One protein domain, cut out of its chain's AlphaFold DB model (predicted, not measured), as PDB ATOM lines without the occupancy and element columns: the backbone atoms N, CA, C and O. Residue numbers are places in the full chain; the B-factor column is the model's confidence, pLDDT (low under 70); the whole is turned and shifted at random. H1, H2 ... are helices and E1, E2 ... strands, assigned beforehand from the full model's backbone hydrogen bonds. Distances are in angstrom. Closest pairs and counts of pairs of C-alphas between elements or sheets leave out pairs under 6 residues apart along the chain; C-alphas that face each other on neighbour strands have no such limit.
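What this domain is: This is residues 20 to 77 of the 186 residues of an uncharacterized protein of Phycisphaerae bacterium (UniProt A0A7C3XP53). Two short helices and a small two-strand hairpin sit at the corners of a flat triangle, H1 and the hairpin E1 E2 near one another on one side and H2 off on the other. Links without named elements join these parts, and residues 73 to 77 run from H2 back toward the H1 side. The printed part has 58 residues, with H1, E1, E2 and H2 in that order; under half of the residues are in named elements, and the class is mixed, helices and strands. The sheet has the order E1 - E2, antiparallel. The whole is compact, with a radius of gyration of the C-alphas of 10.9 A, and spans 30 by 28 by 15 A.

Where its parts are: H1, residues 25 to 32, begins at C-alpha 25 at (34.288, -22.658, 18.725) and is 10.3 A long from first to last C-alpha. E1, residues 43 to 46, is 7.1 A long and begins at C-alpha 43 at (23.650, -22.228, 6.685). E2, residues 52 to 54, is 6.2 A long. H2, residues 64 to 72, is 12.6 A long and ends at C-alpha 72 at (20.263, -13.960, 18.518).

How they stand to each other: The closest C-alphas of H1 and E2 are those of Asp 32 and Val 52, 7.1 A apart. E1 and E2 form a hairpin, antiparallel at 160 degrees between their directions. The C-alphas of Arg 46 and Val 52 face each other at 4.6 A. N 44 and O 53, at 2.8 A, and N 53 and O 45, at 2.8 A, are within hydrogen-bond range. H2 is apart from H1 and from E1. In H1 and H2 every O i to N i+4 pair is within hydrogen-bond range.

The domain as a whole: The C-alphas farthest apart, those of Asp 49 and Ala 64, are 30.9 A apart. The C-alphas of Phe 20 and Pro 77, the first and last printed, are 7.9 A apart. The printed part has no cut. The link from E1 to E2 is tight, those from H1 to E1 and from E2 to H2 are short, and no link is long. The mean pLDDT of the printed part is 93.0, and no printed residue is under 70.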
ATOM      1  N   PHE A  20      28.357 -18.809  24.637       94.69
ATOM      2  CA  PHE A  20      29.194 -18.117  23.658       94.69
ATOM      3  C   PHE A  20      28.385 -17.677  22.420       94.69
ATOM      4  O   PHE A  20      27.365 -18.295  22.099       94.69
ATOM      5  N   PRO A  21      28.783 -16.582  21.742       94.75
ATOM      6  CA  PRO A  21      28.079 -16.069  20.569       94.75
ATOM      7  C   PRO A  21      28.179 -17.004  19.358       94.75
ATOM      8  O   PRO A  21      28.998 -17.928  19.328       94.75
ATOM      9  N   TYR A  22      27.351 -16.719  18.352       94.62
ATOM     10  CA  TYR A  22      27.453 -17.303  17.016       94.62
ATOM     11  C   TYR A  22      28.905 -17.345  16.525       94.62
ATOM     12  O   TYR A  22      29.653 -16.383  16.713       94.62
ATOM     13  N   HIS A  23      29.277 -18.453  15.884       93.06
ATOM     14  CA  HIS A  23      30.602 -18.680  15.296       93.06
ATOM     15  C   HIS A  23      31.781 -18.738  16.296       93.06
ATOM     16  O   HIS A  23      32.945 -18.772  15.902       93.06
ATOM     17  N   SER A  24      31.517 -18.780  17.605       93.19
ATOM     18  CA  SER A  24      32.526 -19.237  18.570       93.19
ATOM     19  C   SER A  24      32.800 -20.736  18.397       93.19
ATOM     20  O   SER A  24      31.908 -21.460  17.954       93.19
ATOM     21  N   ASN A  25      33.979 -21.221  18.808       91.69
ATOM     22  CA  ASN A  25      34.288 -22.658  18.725       91.69
ATOM     23  C   ASN A  25      33.229 -23.497  19.455       91.69
ATOM     24  O   ASN A  25      32.723 -24.454  18.895       91.69
ATOM     25  N   ALA A  26      32.788 -23.061  20.642       92.00
ATOM     26  CA  ALA A  26      31.701 -23.719  21.366       92.00
ATOM     27  C   ALA A  26      30.393 -23.834  20.572       92.00
ATOM     28  O   ALA A  26      29.719 -24.853  20.657       92.00
ATOM     29  N   TYR A  27      30.015 -22.798  19.817       94.00
ATOM     30  CA  TYR A  27      28.808 -22.843  18.993       94.00
ATOM     31  C   TYR A  27      28.981 -23.782  17.796       94.00
ATOM     32  O   TYR A  27      28.102 -24.597  17.537       94.00
ATOM     33  N   VAL A  28      30.109 -23.675  17.087       93.12
ATOM     34  CA  VAL A  28      30.406 -24.490  15.898       93.12
ATOM     35  C   VAL A  28      30.470 -25.969  16.265       93.12
ATOM     36  O   VAL A  28      29.747 -26.762  15.676       93.12
ATOM     37  N   ASP A  29      31.226 -26.321  17.302       92.00
ATOM     38  CA  ASP A  29      31.362 -27.705  17.760       92.00
ATOM     39  C   ASP A  29      30.006 -28.303  18.183       92.00
ATOM     40  O   ASP A  29      29.732 -29.474  17.938       92.00
ATOM     41  N   GLN A  30      29.124 -27.507  18.804       93.69
ATOM     42  CA  GLN A  30      27.782 -27.955  19.192       93.69
ATOM     43  C   GLN A  30      26.842 -28.123  17.994       93.69
ATOM     44  O   GLN A  30      25.981 -29.002  18.023       93.69
ATOM     45  N   VAL A  31      26.989 -27.306  16.949       94.75
ATOM     46  CA  VAL A  31      26.274 -27.491  15.678       94.75
ATOM     47  C   VAL A  31      26.772 -28.754  14.974       94.75
ATOM     48  O   VAL A  31      25.958 -29.578  14.562       94.75
ATOM     49  N   ASP A  32      28.088 -28.954  14.912       92.44
ATOM     50  CA  ASP A  32      28.707 -30.140  14.310       92.44
ATOM     51  C   ASP A  32      28.349 -31.429  15.061       92.44
ATOM     52  O   ASP A  32      28.144 -32.473  14.442       92.44
ATOM     53  N   ALA A  33      28.207 -31.355  16.387       91.00
ATOM     54  CA  ALA A  33      27.722 -32.447  17.228       91.00
ATOM     55  C   ALA A  33      26.195 -32.659  17.151       91.00
ATOM     56  O   ALA A  33      25.670 -33.548  17.820       91.00
ATOM     57  N   GLY A  34      25.463 -31.839  16.387       92.56
ATOM     58  CA  GLY A  34      24.007 -31.923  16.250       92.56
ATOM     59  C   GLY A  34      23.219 -31.493  17.494       92.56
ATOM     60  O   GLY A  34      22.025 -31.763  17.590       92.56
ATOM     61  N   LEU A  35      23.863 -30.822  18.453       93.19
ATOM     62  CA  LEU A  35      23.243 -30.336  19.693       93.19
ATOM     63  C   LEU A  35      22.481 -29.020  19.490       93.19
ATOM     64  O   LEU A  35      21.587 -28.689  20.269       93.19
ATOM     65  N   ILE A  36      22.849 -28.259  18.459       94.75
ATOM     66  CA  ILE A  36      22.169 -27.036  18.036       94.75
ATOM     67  C   ILE A  36      21.760 -27.192  16.577       94.75
ATOM     68  O   ILE A  36      22.592 -27.480  15.722       94.75
ATOM     69  N   SER A  37      20.491 -26.925  16.284       94.25
ATOM     70  CA  SER A  37      20.003 -26.764  14.914       94.25
ATOM     71  C   SER A  37      19.970 -25.271  14.571       94.25
ATOM     72  O   SER A  37      19.101 -24.559  15.084       94.25
ATOM     73  N   PRO A  38      20.925 -24.757  13.773       94.06
ATOM     74  CA  PRO A  38      20.928 -23.355  13.380       94.06
ATOM     75  C   PRO A  38      19.772 -23.068  12.404       94.06
ATOM     76  O   PRO A  38      19.389 -23.960  11.643       94.06
ATOM     77  N   PRO A  39      19.235 -21.834  12.386       94.56
ATOM     78  CA  PRO A  39      18.302 -21.393  11.354       94.56
ATOM     79  C   PRO A  39      18.884 -21.551   9.943       94.56
ATOM     80  O   PRO A  39      20.093 -21.375   9.752       94.56
ATOM     81  N   ASP A  40      18.031 -21.849   8.962       92.81
ATOM     82  CA  ASP A  40      18.443 -22.093   7.573       92.81
ATOM     83  C   ASP A  40      19.182 -20.896   6.963       92.81
ATOM     84  O   ASP A  40      20.107 -21.080   6.173       92.81
ATOM     85  N   GLU A  41      18.853 -19.676   7.389       93.69
ATOM     86  CA  GLU A  41      19.489 -18.441   6.924       93.69
ATOM     87  C   GLU A  41      20.973 -18.349   7.310       93.69
ATOM     88  O   GLU A  41      21.731 -17.597   6.701       93.69
ATOM     89  N   LEU A  42      21.410 -19.092   8.332       94.12
ATOM     90  CA  LEU A  42      22.807 -19.114   8.775       94.12
ATOM     91  C   LEU A  42      23.633 -20.203   8.089       94.12
ATOM     92  O   LEU A  42      24.855 -20.232   8.256       94.12
ATOM     93  N   ILE A  43      22.997 -21.092   7.328       94.25
ATOM     94  CA  ILE A  43      23.650 -22.228   6.685       94.25
ATOM     95  C   ILE A  43      24.125 -21.805   5.295       94.25
ATOM     96  O   ILE A  43      23.344 -21.694   4.356       94.25
ATOM     97  N   ALA A  44      25.438 -21.643   5.143       93.25
ATOM     98  CA  ALA A  44      26.057 -21.355   3.854       93.25
ATOM     99  C   ALA A  44      25.995 -22.560   2.907       93.25
ATOM    100  O   ALA A  44      25.851 -22.408   1.693       93.25
ATOM    101  N   ARG A  45      26.156 -23.772   3.453       94.19
ATOM    102  CA  ARG A  45      26.126 -25.020   2.683       94.19
ATOM    103  C   ARG A  45      25.826 -26.215   3.582       94.19
ATOM    104  O   ARG A  45      26.343 -26.300   4.689       94.19
ATOM    105  N   ARG A  46      25.072 -27.190   3.071       93.75
ATOM    106  CA  ARG A  46      24.919 -28.520   3.687       93.75
ATOM    107  C   ARG A  46      25.898 -29.510   3.050       93.75
ATOM    108  O   ARG A  46      26.064 -29.517   1.826       93.75
ATOM    109  N   LEU A  47      26.581 -30.299   3.871       92.00
ATOM    110  CA  LEU A  47      27.500 -31.349   3.435       92.00
ATOM    111  C   LEU A  47      26.745 -32.671   3.190       92.00
ATOM    112  O   LEU A  47      25.676 -32.880   3.766       92.00
ATOM    113  N   PRO A  48      27.286 -33.583   2.356       92.50
ATOM    114  CA  PRO A  48      26.652 -34.878   2.072       92.50
ATOM    115  C   PRO A  48      26.477 -35.783   3.300       92.50
ATOM    116  O   PRO A  48      25.620 -36.658   3.295       92.50
ATOM    117  N   ASP A  49      27.286 -35.577   4.339       90.31
ATOM    118  CA  ASP A  49      27.249 -36.311   5.609       90.31
ATOM    119  C   ASP A  49      26.249 -35.721   6.624       90.31
ATOM    120  O   ASP A  49      26.192 -36.167   7.767       90.31
ATOM    121  N   GLY A  50      25.465 -34.716   6.222       85.81
ATOM    122  CA  GLY A  50      24.472 -34.058   7.069       85.81
ATOM    123  C   GLY A  50      25.013 -32.897   7.906       85.81
ATOM    124  O   GLY A  50      24.211 -32.159   8.482       85.81
ATOM    125  N   ARG A  51      26.335 -32.669   7.942       90.31
ATOM    126  CA  ARG A  51      26.913 -31.494   8.611       90.31
ATOM    127  C   ARG A  51      26.580 -30.207   7.865       90.31
ATOM    128  O   ARG A  51      26.271 -30.203   6.669       90.31
ATOM    129  N   VAL A  52      26.662 -29.083   8.568       93.06
ATOM    130  CA  VAL A  52      26.332 -27.764   8.020       93.06
ATOM    131  C   VAL A  52      27.530 -26.832   8.126       93.06
ATOM    132  O   VAL A  52      28.178 -26.736   9.160       93.06
ATOM    133  N   VAL A  53      27.822 -26.123   7.042       93.31
ATOM    134  CA  VAL A  53      28.798 -25.037   7.029       93.31
ATOM    135  C   VAL A  53      28.044 -23.746   7.286       93.31
ATOM    136  O   VAL A  53      27.150 -23.377   6.523       93.31
ATOM    137  N   LEU A  54      28.408 -23.064   8.364       94.88
ATOM    138  CA  LEU A  54      27.815 -21.797   8.766       94.88
ATOM    139  C   LEU A  54      28.390 -20.628   7.955       94.88
ATOM    140  O   LEU A  54      29.560 -20.637   7.570       94.88
ATOM    141  N   HIS A  55      27.584 -19.591   7.727       94.50
ATOM    142  CA  HIS A  55      28.079 -18.337   7.164       94.50
ATOM    143  C   HIS A  55      29.124 -17.707   8.096       94.50
ATOM    144  O   HIS A  55      28.863 -17.570   9.298       94.50
ATOM    145  N   PRO A  56      30.282 -17.268   7.576       92.88
ATOM    146  CA  PRO A  56      31.269 -16.611   8.412       92.88
ATOM    147  C   PRO A  56      30.735 -15.241   8.883       92.88
ATOM    148  O   PRO A  56      29.858 -14.659   8.233       92.88
ATOM    149  N   PRO A  57      31.207 -14.695  10.020       89.00
ATOM    150  CA  PRO A  57      30.599 -13.512  10.640       89.00
ATOM    151  C   PRO A  57      30.654 -12.251   9.766       89.00
ATOM    152  O   PRO A  57      29.861 -11.325   9.936       89.00
ATOM    153  N   ASP A  58      31.597 -12.194   8.830       91.81
ATOM    154  CA  ASP A  58      31.784 -11.113   7.871       91.81
ATOM    155  C   ASP A  58      30.785 -11.150   6.702       91.81
ATOM    156  O   ASP A  58      30.545 -10.102   6.095       91.81
ATOM    157  N   ALA A  59      30.129 -12.289   6.443       89.38
ATOM    158  CA  ALA A  59      29.079 -12.401   5.426       89.38
ATOM    159  C   ALA A  59      27.895 -11.459   5.715       89.38
ATOM    160  O   ALA A  59      27.319 -10.867   4.804       89.38
ATOM    161  N   ALA A  60      27.592 -11.221   6.994       88.44
ATOM    162  CA  ALA A  60      26.524 -10.323   7.432       88.44
ATOM    163  C   ALA A  60      26.924  -8.836   7.466       88.44
ATOM    164  O   ALA A  60      26.209  -8.007   8.035       88.44
ATOM    165  N   ARG A  61      28.072  -8.446   6.889       88.50
ATOM    166  CA  ARG A  61      28.557  -7.053   6.944       88.50
ATOM    167  C   ARG A  61      27.563  -6.059   6.336       88.50
ATOM    168  O   ARG A  61      27.419  -4.964   6.876       88.50
ATOM    169  N   LYS A  62      26.919  -6.427   5.225       90.69
ATOM    170  CA  LYS A  62      25.961  -5.581   4.488       90.69
ATOM    171  C   LYS A  62      24.496  -5.979   4.702       90.69
ATOM    172  O   LYS A  62      23.614  -5.239   4.285       90.69
ATOM    173  N   ASP A  63      24.245  -7.107   5.358       92.94
ATOM    174  CA  ASP A  63      22.906  -7.646   5.577       92.94
ATOM    175  C   ASP A  63      22.488  -7.450   7.040       92.94
ATOM    176  O   ASP A  63      22.971  -8.120   7.957       92.94
ATOM    177  N   ALA A  64      21.587  -6.490   7.264       93.31
ATOM    178  CA  ALA A  64      21.082  -6.175   8.594       93.31
ATOM    179  C   ALA A  64      20.233  -7.309   9.189       93.31
ATOM    180  O   ALA A  64      20.266  -7.507  10.406       93.31
ATOM    181  N   HIS A  65      19.505  -8.053   8.352       92.81
ATOM    182  CA  HIS A  65      18.669  -9.162   8.788       92.81
ATOM    183  C   HIS A  65      19.541 -10.340   9.221       92.81
ATOM    184  O   HIS A  65      19.451 -10.772  10.371       92.81
ATOM    185  N   LEU A  66      20.478 -10.768   8.372       92.69
ATOM    186  CA  LEU A  66      21.417 -11.842   8.699       92.69
ATOM    187  C   LEU A  66      22.218 -11.518   9.966       92.69
ATOM    188  O   LEU A  66      22.384 -12.358  10.851       92.69
ATOM    189  N   LYS A  67      22.648 -10.260  10.119       94.06
ATOM    190  CA  LYS A  67      23.343  -9.791  11.325       94.06
ATOM    191  C   LYS A  67      22.469  -9.872  12.578       94.06
ATOM    192  O   LYS A  67      22.990 -10.152  13.660       94.06
ATOM    193  N   ALA A  68      21.166  -9.611  12.465       93.50
ATOM    194  CA  ALA A  68      20.226  -9.748  13.574       93.50
ATOM    195  C   ALA A  68      20.030 -11.220  13.966       93.50
ATOM    196  O   ALA A  68      20.099 -11.536  15.155       93.50
ATOM    197  N   VAL A  69      19.889 -12.117  12.984       94.00
ATOM    198  CA  VAL A  69      19.779 -13.568  13.212       94.00
ATOM    199  C   VAL A  69      21.056 -14.108  13.865       94.00
ATOM    200  O   VAL A  69      20.986 -14.765  14.900       94.00
ATOM    201  N   MET A  70      22.243 -13.751  13.368       94.69
ATOM    202  CA  MET A  70      23.516 -14.138  13.999       94.69
ATOM    203  C   MET A  70      23.619 -13.651  15.453       94.69
ATOM    204  O   MET A  70      24.113 -14.359  16.329       94.69
ATOM    205  N   ARG A  71      23.133 -12.438  15.750       93.56
ATOM    206  CA  ARG A  71      23.175 -11.867  17.107       93.56
ATOM    207  C   ARG A  71      22.239 -12.554  18.093       93.56
ATOM    208  O   ARG A  71      22.528 -12.467  19.290       93.56
ATOM    209  N   SER A  72      21.171 -13.210  17.642       94.44
ATOM    210  CA  SER A  72      20.263 -13.960  18.518       94.44
ATOM    211  C   SER A  72      20.781 -15.363  18.846       94.44
ATOM    212  O   SER A  72      20.424 -15.915  19.886       94.44
ATOM    213  N   GLN A  73      21.682 -15.913  18.028       95.62
ATOM    214  CA  GLN A  73      22.231 -17.248  18.249       95.62
ATOM    215  C   GLN A  73      23.275 -17.297  19.363       95.62
ATOM    216  O   GLN A  73      24.169 -16.448  19.470       95.62
ATOM    217  N   ARG A  74      23.183 -18.335  20.193       95.38
ATOM    218  CA  ARG A  74      24.102 -18.606  21.298       95.38
ATOM    219  C   ARG A  74      24.328 -20.102  21.442       95.38
ATOM    220  O   ARG A  74      23.414 -20.886  21.207       95.38
ATOM    221  N   ALA A  75      25.519 -20.469  21.899       94.69
ATOM    222  CA  ALA A  75      25.817 -21.829  22.320       94.69
ATOM    223  C   ALA A  75      24.917 -22.248  23.502       94.69
ATOM    224  O   ALA A  75      24.377 -21.415  24.251       94.69
ATOM    225  N   LEU A  76      24.772 -23.553  23.691       95.44
ATOM    226  CA  LEU A  76      24.267 -24.134  24.926       95.44
ATOM    227  C   LEU A  76      25.168 -23.709  26.098       95.44
ATOM    228  O   LEU A  76      26.358 -23.445  25.900       95.44
ATOM    229  N   PRO A  77      24.602 -23.578  27.307       96.12
ATOM    230  CA  PRO A  77      25.351 -23.122  28.469       96.12
ATOM    231  C   PRO A  77      26.453 -24.124  28.822       96.12
ATOM    232  O   PRO A  77      26.192 -25.313  28.971       96.12
TER     233      PRO A  77